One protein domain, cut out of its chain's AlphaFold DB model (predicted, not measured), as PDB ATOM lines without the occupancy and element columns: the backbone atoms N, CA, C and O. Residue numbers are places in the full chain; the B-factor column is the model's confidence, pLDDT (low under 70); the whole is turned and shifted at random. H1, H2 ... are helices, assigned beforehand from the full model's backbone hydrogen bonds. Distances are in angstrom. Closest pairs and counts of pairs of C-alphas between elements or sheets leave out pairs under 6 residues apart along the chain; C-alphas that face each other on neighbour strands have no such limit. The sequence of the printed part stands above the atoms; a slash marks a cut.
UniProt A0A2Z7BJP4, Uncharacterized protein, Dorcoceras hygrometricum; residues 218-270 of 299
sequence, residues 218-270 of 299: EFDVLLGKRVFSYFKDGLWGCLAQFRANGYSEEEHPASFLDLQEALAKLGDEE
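This is residues 218 to 270 of the 299 residues of an uncharacterized protein of Dorcoceras hygrometricum (UniProt A0A2Z7BJP4). One long helix, H1, makes the length of a loose U, and a shorter helix, H2, folds back beside part of it, tilted and held at a small distance. The turn of the U is open: residues 240 to 246 and 250 to 256 stand free around the link. The printed part has 53 residues with two named helices, H1 then H2, and no named strand; its class is all helix. The whole is loose, with a radius of gyration of the C-alphas of 13.3 A, and its outline is a rod of 42 by 20 by 13 A.

Begin with H1, residues 218 to 244, the longest helix. Look next at H2, residues 254 to 269, which is close to H1 but not clearly touching: 1 pair of C-alphas lies within 8 A, the closest, those of Lys 232 and Leu 263, 7.7 A apart. Their lines stand at a steep tilt of 38 degrees and they run opposite ways, with centres 12.6 A apart. In H1 every O i to N i+4 pair is within hydrogen-bond range; in H2, 10 of 12 are.

Find C-alpha 218 at (7.119, -12.908, -34.230); from there H1 runs 39.0 A to C-alpha 244 at (10.429, -12.564, 4.642). H2 runs 23.5 A from C-alpha 254 to C-alpha 269, which you find at (1.866, -23.166, -23.159).

The C-alphas of Glu 218 and Gly 246 are the two farthest apart, at 42.4 A. The printed part has no cut, and the link from H1 to H2, 9 residues, is short. The mean pLDDT of the printed part is 81.3; look for values under 70 at residues 248 to 254, of which 254 belongs to H2, and at residues 267 to 270, of which 267 to 269 belong to H2.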
ATOM      1  N   GLU A 218       6.192 -12.064 -34.998       95.69
ATOM      2  CA  GLU A 218       7.119 -12.908 -34.230       95.69
ATOM      3  C   GLU A 218       7.920 -12.081 -33.218       95.69
ATOM      4  O   GLU A 218       8.129 -12.517 -32.086       95.69
ATOM      5  N   PHE A 219       8.330 -10.862 -33.586       95.88
ATOM      6  CA  PHE A 219       9.005  -9.966 -32.654       95.88
ATOM      7  C   PHE A 219       8.095  -9.547 -31.495       95.88
ATOM      8  O   PHE A 219       8.554  -9.540 -30.352       95.88
ATOM      9  N   ASP A 220       6.816  -9.258 -31.751       93.44
ATOM     10  CA  ASP A 220       5.844  -8.925 -30.701       93.44
ATOM     11  C   ASP A 220       5.614 -10.099 -29.739       93.44
ATOM     12  O   ASP A 220       5.564  -9.897 -28.523       93.44
ATOM     13  N   VAL A 221       5.551 -11.329 -30.260       92.81
ATOM     14  CA  VAL A 221       5.471 -12.554 -29.447       92.81
ATOM     15  C   VAL A 221       6.727 -12.709 -28.585       92.81
ATOM     16  O   VAL A 221       6.629 -12.857 -27.364       92.81
ATOM     17  N   LEU A 222       7.924 -12.591 -29.171       93.12
ATOM     18  CA  LEU A 222       9.195 -12.676 -28.439       93.12
ATOM     19  C   LEU A 222       9.338 -11.572 -27.380       93.12
ATOM     20  O   LEU A 222       9.842 -11.816 -26.277       93.12
ATOM     21  N   LEU A 223       8.898 -10.352 -27.696       93.31
ATOM     22  CA  LEU A 223       8.889  -9.230 -26.766       93.31
ATOM     23  C   LEU A 223       7.902  -9.483 -25.625       93.31
ATOM     24  O   LEU A 223       8.269  -9.302 -24.464       93.31
ATOM     25  N   GLY A 224       6.692  -9.951 -25.935       89.81
ATOM     26  CA  GLY A 224       5.685 -10.357 -24.960       89.81
ATOM     27  C   GLY A 224       6.215 -11.430 -24.012       89.81
ATOM     28  O   GLY A 224       6.180 -11.240 -22.794       89.81
ATOM     29  N   LYS A 225       6.822 -12.492 -24.555       91.56
ATOM     30  CA  LYS A 225       7.466 -13.578 -23.799       91.56
ATOM     31  C   LYS A 225       8.541 -13.051 -22.845       91.56
ATOM     32  O   LYS A 225       8.562 -13.411 -21.667       91.56
ATOM     33  N   ARG A 226       9.394 -12.131 -23.311       92.88
ATOM     34  CA  ARG A 226      10.446 -11.507 -22.489       92.88
ATOM     35  C   ARG A 226       9.895 -10.553 -21.424       92.88
ATOM     36  O   ARG A 226      10.397 -10.530 -20.304       92.88
ATOM     37  N   VAL A 227       8.878  -9.748 -21.731       93.75
ATOM     38  CA  VAL A 227       8.236  -8.867 -20.737       93.75
ATOM     39  C   VAL A 227       7.526  -9.700 -19.669       93.75
ATOM     40  O   VAL A 227       7.630  -9.396 -18.480       93.75
ATOM     41  N   PHE A 228       6.859 -10.781 -20.075       88.44
ATOM     42  CA  PHE A 228       6.184 -11.701 -19.168       88.44
ATOM     43  C   PHE A 228       7.159 -12.409 -18.223       88.44
ATOM     44  O   PHE A 228       6.872 -12.508 -17.029       88.44
ATOM     45  N   SER A 229       8.337 -12.829 -18.704       89.56
ATOM     46  CA  SER A 229       9.361 -13.413 -17.830       89.56
ATOM     47  C   SER A 229       9.825 -12.418 -16.762       89.56
ATOM     48  O   SER A 229       9.807 -12.749 -15.580       89.56
ATOM     49  N   TYR A 230      10.122 -11.164 -17.133       89.69
ATOM     50  CA  TYR A 230      10.475 -10.126 -16.156       89.69
ATOM     51  C   TYR A 230       9.346  -9.831 -15.162       89.69
ATOM     52  O   TYR A 230       9.611  -9.616 -13.979       89.69
ATOM     53  N   PHE A 231       8.090  -9.820 -15.621       90.75
ATOM     54  CA  PHE A 231       6.933  -9.654 -14.742       90.75
ATOM     55  C   PHE A 231       6.837 -10.796 -13.727       90.75
ATOM     56  O   PHE A 231       6.686 -10.528 -12.535       90.75
ATOM     57  N   LYS A 232       6.968 -12.054 -14.173       88.38
ATOM     58  CA  LYS A 232       6.966 -13.220 -13.281       88.38
ATOM     59  C   LYS A 232       8.105 -13.131 -12.274       88.38
ATOM     60  O   LYS A 232       7.844 -13.220 -11.076       88.38
ATOM     61  N   ASP A 233       9.329 -12.892 -12.728       89.94
ATOM     62  CA  ASP A 233      10.500 -12.803 -11.854       89.94
ATOM     63  C   ASP A 233      10.349 -11.684 -10.811       89.94
ATOM     64  O   ASP A 233      10.605 -11.889  -9.622       89.94
ATOM     65  N   GLY A 234       9.868 -10.507 -11.226       91.31
ATOM     66  CA  GLY A 234       9.606  -9.378 -10.331       91.31
ATOM     67  C   GLY A 234       8.484  -9.651  -9.327       91.31
ATOM     68  O   GLY A 234       8.630  -9.346  -8.142       91.31
ATOM     69  N   LEU A 235       7.385 -10.267  -9.770       88.31
ATOM     70  CA  LEU A 235       6.262 -10.655  -8.915       88.31
ATOM     71  C   LEU A 235       6.708 -11.648  -7.837       88.31
ATOM     72  O   LEU A 235       6.431 -11.442  -6.652       88.31
ATOM     73  N   TRP A 236       7.429 -12.697  -8.234       87.81
ATOM     74  CA  TRP A 236       7.951 -13.699  -7.308       87.81
ATOM     75  C   TRP A 236       9.001 -13.111  -6.362       87.81
ATOM     76  O   TRP A 236       8.998 -13.437  -5.175       87.81
ATOM     77  N   GLY A 237       9.837 -12.184  -6.838       91.00
ATOM     78  CA  GLY A 237      10.763 -11.424  -5.997       91.00
ATOM     79  C   GLY A 237      10.051 -10.589  -4.925       91.00
ATOM     80  O   GLY A 237      10.428 -10.636  -3.753       91.00
ATOM     81  N   CYS A 238       8.984  -9.870  -5.289       87.00
ATOM     82  CA  CYS A 238       8.151  -9.128  -4.337       87.00
ATOM     83  C   CYS A 238       7.459 -10.060  -3.331       87.00
ATOM     84  O   CYS A 238       7.461  -9.786  -2.130       87.00
ATOM     85  N   LEU A 239       6.901 -11.185  -3.786       84.31
ATOM     86  CA  LEU A 239       6.270 -12.164  -2.901       84.31
ATOM     87  C   LEU A 239       7.270 -12.747  -1.895       84.31
ATOM     88  O   LEU A 239       6.954 -12.880  -0.712       84.31
ATOM     89  N   ALA A 240       8.497 -13.037  -2.335       87.31
ATOM     90  CA  ALA A 240       9.565 -13.488  -1.452       87.31
ATOM     91  C   ALA A 240       9.877 -12.458  -0.348       87.31
ATOM     92  O   ALA A 240      10.090 -12.843   0.803       87.31
ATOM     93  N   GLN A 241       9.837 -11.155  -0.655       89.94
ATOM     94  CA  GLN A 241      10.007 -10.096   0.350       89.94
ATOM     95  C   GLN A 241       8.856 -10.051   1.360       89.94
ATOM     96  O   GLN A 241       9.105  -9.922   2.558       89.94
ATOM     97  N   PHE A 242       7.604 -10.184   0.913       84.38
ATOM     98  CA  PHE A 242       6.464 -10.255   1.832       84.38
ATOM     99  C   PHE A 242       6.581 -11.450   2.777       84.38
ATOM    100  O   PHE A 242       6.442 -11.282   3.990       84.38
ATOM    101  N   ARG A 243       6.925 -12.630   2.250       84.12
ATOM    102  CA  ARG A 243       7.159 -13.835   3.061       84.12
ATOM    103  C   ARG A 243       8.278 -13.624   4.086       84.12
ATOM    104  O   ARG A 243       8.138 -14.029   5.237       84.12
ATOM    105  N   ALA A 244       9.352 -12.924   3.715       87.75
ATOM    106  CA  ALA A 244      10.429 -12.564   4.642       87.75
ATOM    107  C   ALA A 244       9.976 -11.609   5.770       87.75
ATOM    108  O   ALA A 244      10.546 -11.641   6.859       87.75
ATOM    109  N   ASN A 245       8.929 -10.809   5.541       88.38
ATOM    110  CA  ASN A 245       8.335  -9.895   6.524       88.38
ATOM    111  C   ASN A 245       7.222 -10.538   7.380       88.38
ATOM    112  O   ASN A 245       6.523  -9.827   8.101       88.38
ATOM    113  N   GLY A 246       7.058 -11.865   7.327       83.56
ATOM    114  CA  GLY A 246       6.081 -12.599   8.139       83.56
ATOM    115  C   GLY A 246       4.701 -12.758   7.498       83.56
ATOM    116  O   GLY A 246       3.760 -13.130   8.189       83.56
ATOM    117  N   TYR A 247       4.576 -12.491   6.197       73.62
ATOM    118  CA  TYR A 247       3.360 -12.778   5.439       73.62
ATOM    119  C   TYR A 247       3.198 -14.297   5.229       73.62
ATOM    120  O   TYR A 247       4.115 -14.931   4.696       73.62
ATOM    121  N   SER A 248       2.053 -14.876   5.616       69.88
ATOM    122  CA  SER A 248       1.741 -16.303   5.427       69.88
ATOM    123  C   SER A 248       0.622 -16.507   4.397       69.88
ATOM    124  O   SER A 248      -0.280 -15.682   4.255       69.88
ATOM    125  N   GLU A 249       0.713 -17.586   3.616       63.81
ATOM    126  CA  GLU A 249      -0.118 -17.823   2.425       63.81
ATOM    127  C   GLU A 249      -1.596 -18.116   2.781       63.81
ATOM    128  O   GLU A 249      -2.490 -17.999   1.945       63.81
ATOM    129  N   GLU A 250      -1.878 -18.431   4.050       63.72
ATOM    130  CA  GLU A 250      -3.227 -18.678   4.568       63.72
ATOM    131  C   GLU A 250      -4.110 -17.413   4.655       63.72
ATOM    132  O   GLU A 250      -5.330 -17.539   4.756       63.72
ATOM    133  N   GLU A 251      -3.533 -16.203   4.590       63.50
ATOM    134  CA  GLU A 251      -4.268 -14.920   4.598       63.50
ATOM    135  C   GLU A 251      -4.642 -14.400   3.195       63.50
ATOM    136  O   GLU A 251      -5.191 -13.301   3.053       63.50
ATOM    137  N   HIS A 252      -4.379 -15.164   2.131       62.69
ATOM    138  CA  HIS A 252      -4.704 -14.727   0.777       62.69
ATOM    139  C   HIS A 252      -6.211 -14.767   0.473       62.69
ATOM    140  O   HIS A 252      -6.891 -15.754   0.768       62.69
ATOM    141  N   PRO A 253      -6.757 -13.752  -0.226       67.62
ATOM    142  CA  PRO A 253      -8.017 -13.932  -0.935       67.62
ATOM    143  C   PRO A 253      -7.833 -15.013  -2.013       67.62
ATOM    144  O   PRO A 253      -6.804 -15.034  -2.689       67.62
ATOM    145  N   ALA A 254      -8.829 -15.888  -2.196       64.81
ATOM    146  CA  ALA A 254      -8.780 -17.024  -3.133       64.81
ATOM    147  C   ALA A 254      -8.274 -16.651  -4.546       64.81
ATOM    148  O   ALA A 254      -7.548 -17.413  -5.175       64.81
ATOM    149  N   SER A 255      -8.551 -15.423  -4.987       70.25
ATOM    150  CA  SER A 255      -8.110 -14.865  -6.266       70.25
ATOM    151  C   SER A 255      -6.589 -14.741  -6.452       70.25
ATOM    152  O   SER A 255      -6.144 -14.604  -7.587       70.25
ATOM    153  N   PHE A 256      -5.776 -14.762  -5.386       73.19
ATOM    154  CA  PHE A 256      -4.311 -14.700  -5.500       73.19
ATOM    155  C   PHE A 256      -3.686 -16.060  -5.851       73.19
ATOM    156  O   PHE A 256      -2.737 -16.112  -6.633       73.19
ATOM    157  N   LEU A 257      -4.237 -17.156  -5.320       75.56
ATOM    158  CA  LEU A 257      -3.790 -18.514  -5.651       75.56
ATOM    159  C   LEU A 257      -4.197 -18.886  -7.083       75.56
ATOM    160  O   LEU A 257      -3.362 -19.378  -7.840       75.56
ATOM    161  N   ASP A 258      -5.419 -18.518  -7.490       79.12
ATOM    162  CA  ASP A 258      -5.882 -18.651  -8.879       79.12
ATOM    163  C   ASP A 258      -4.963 -17.891  -9.857       79.12
ATOM    164  O   ASP A 258      -4.695 -18.351 -10.966       79.12
ATOM    165  N   LEU A 259      -4.433 -16.733  -9.438       81.06
ATOM    166  CA  LEU A 259      -3.486 -15.943 -10.228       81.06
ATOM    167  C   LEU A 259      -2.108 -16.619 -10.335       81.06
ATOM    168  O   LEU A 259      -1.538 -16.642 -11.423       81.06
ATOM    169  N   GLN A 260      -1.562 -17.169  -9.244       79.62
ATOM    170  CA  GLN A 260      -0.300 -17.925  -9.281       79.62
ATOM    171  C   GLN A 260      -0.397 -19.147 -10.201       79.62
ATOM    172  O   GLN A 260       0.515 -19.382 -10.995       79.62
ATOM    173  N   GLU A 261      -1.498 -19.898 -10.116       81.69
ATOM    174  CA  GLU A 261      -1.737 -21.075 -10.952       81.69
ATOM    175  C   GLU A 261      -1.907 -20.686 -12.427       81.69
ATOM    176  O   GLU A 261      -1.247 -21.259 -13.298       81.69
ATOM    177  N   ALA A 262      -2.703 -19.651 -12.716       81.81
ATOM    178  CA  ALA A 262      -2.865 -19.132 -14.072       81.81
ATOM    179  C   ALA A 262      -1.532 -18.647 -14.674       81.81
ATOM    180  O   ALA A 262      -1.246 -18.913 -15.841       81.81
ATOM    181  N   LEU A 263      -0.682 -17.986 -13.880       81.25
ATOM    182  CA  LEU A 263       0.642 -17.529 -14.316       81.25
ATOM    183  C   LEU A 263       1.649 -18.672 -14.501       81.25
ATOM    184  O   LEU A 263       2.566 -18.546 -15.321       81.25
ATOM    185  N   ALA A 264       1.536 -19.760 -13.736       79.56
ATOM    186  CA  ALA A 264       2.336 -20.964 -13.943       79.56
ATOM    187  C   ALA A 264       1.958 -21.631 -15.271       79.56
ATOM    188  O   ALA A 264       2.837 -21.876 -16.091       79.56
ATOM    189  N   LYS A 265       0.653 -21.791 -15.528       79.25
ATOM    190  CA  LYS A 265       0.122 -22.432 -16.735       79.25
ATOM    191  C   LYS A 265       0.394 -21.648 -18.026       79.25
ATOM    192  O   LYS A 265       0.831 -22.235 -19.008       79.25
ATOM    193  N   LEU A 266       0.212 -20.324 -18.009       73.81
ATOM    194  CA  LEU A 266       0.443 -19.461 -19.180       73.81
ATOM    195  C   LEU A 266       1.921 -19.423 -19.622       73.81
ATOM    196  O   LEU A 266       2.213 -19.122 -20.770       73.81
ATOM    197  N   GLY A 267       2.867 -19.720 -18.720       66.75
ATOM    198  CA  GLY A 267       4.295 -19.768 -19.056       66.75
ATOM    199  C   GLY A 267       4.745 -21.049 -19.766       66.75
ATOM    200  O   GLY A 267       5.754 -21.001 -20.464       66.75
ATOM    201  N   ASP A 268       4.014 -22.155 -19.594       60.66
ATOM    202  CA  ASP A 268       4.352 -23.462 -20.177       60.66
ATOM    203  C   ASP A 268       3.703 -23.677 -21.561       60.66
ATOM    204  O   ASP A 268       4.277 -24.378 -22.391       60.66
ATOM    205  N   GLU A 269       2.553 -23.052 -21.853       58.53
ATOM    206  CA  GLU A 269       1.866 -23.166 -23.159       58.53
ATOM    207  C   GLU A 269       2.585 -22.415 -24.310       58.53
ATOM    208  O   GLU A 269       2.466 -22.810 -25.462       58.53
ATOM    209  N   GLU A 270       3.401 -21.394 -24.023       54.69
ATOM    210  CA  GLU A 270       4.148 -20.582 -25.018       54.69
ATOM    211  C   GLU A 270       5.603 -21.074 -25.250       54.69
ATOM    212  O   GLU A 270       6.430 -20.422 -25.904       54.69
TER     213      GLU A 270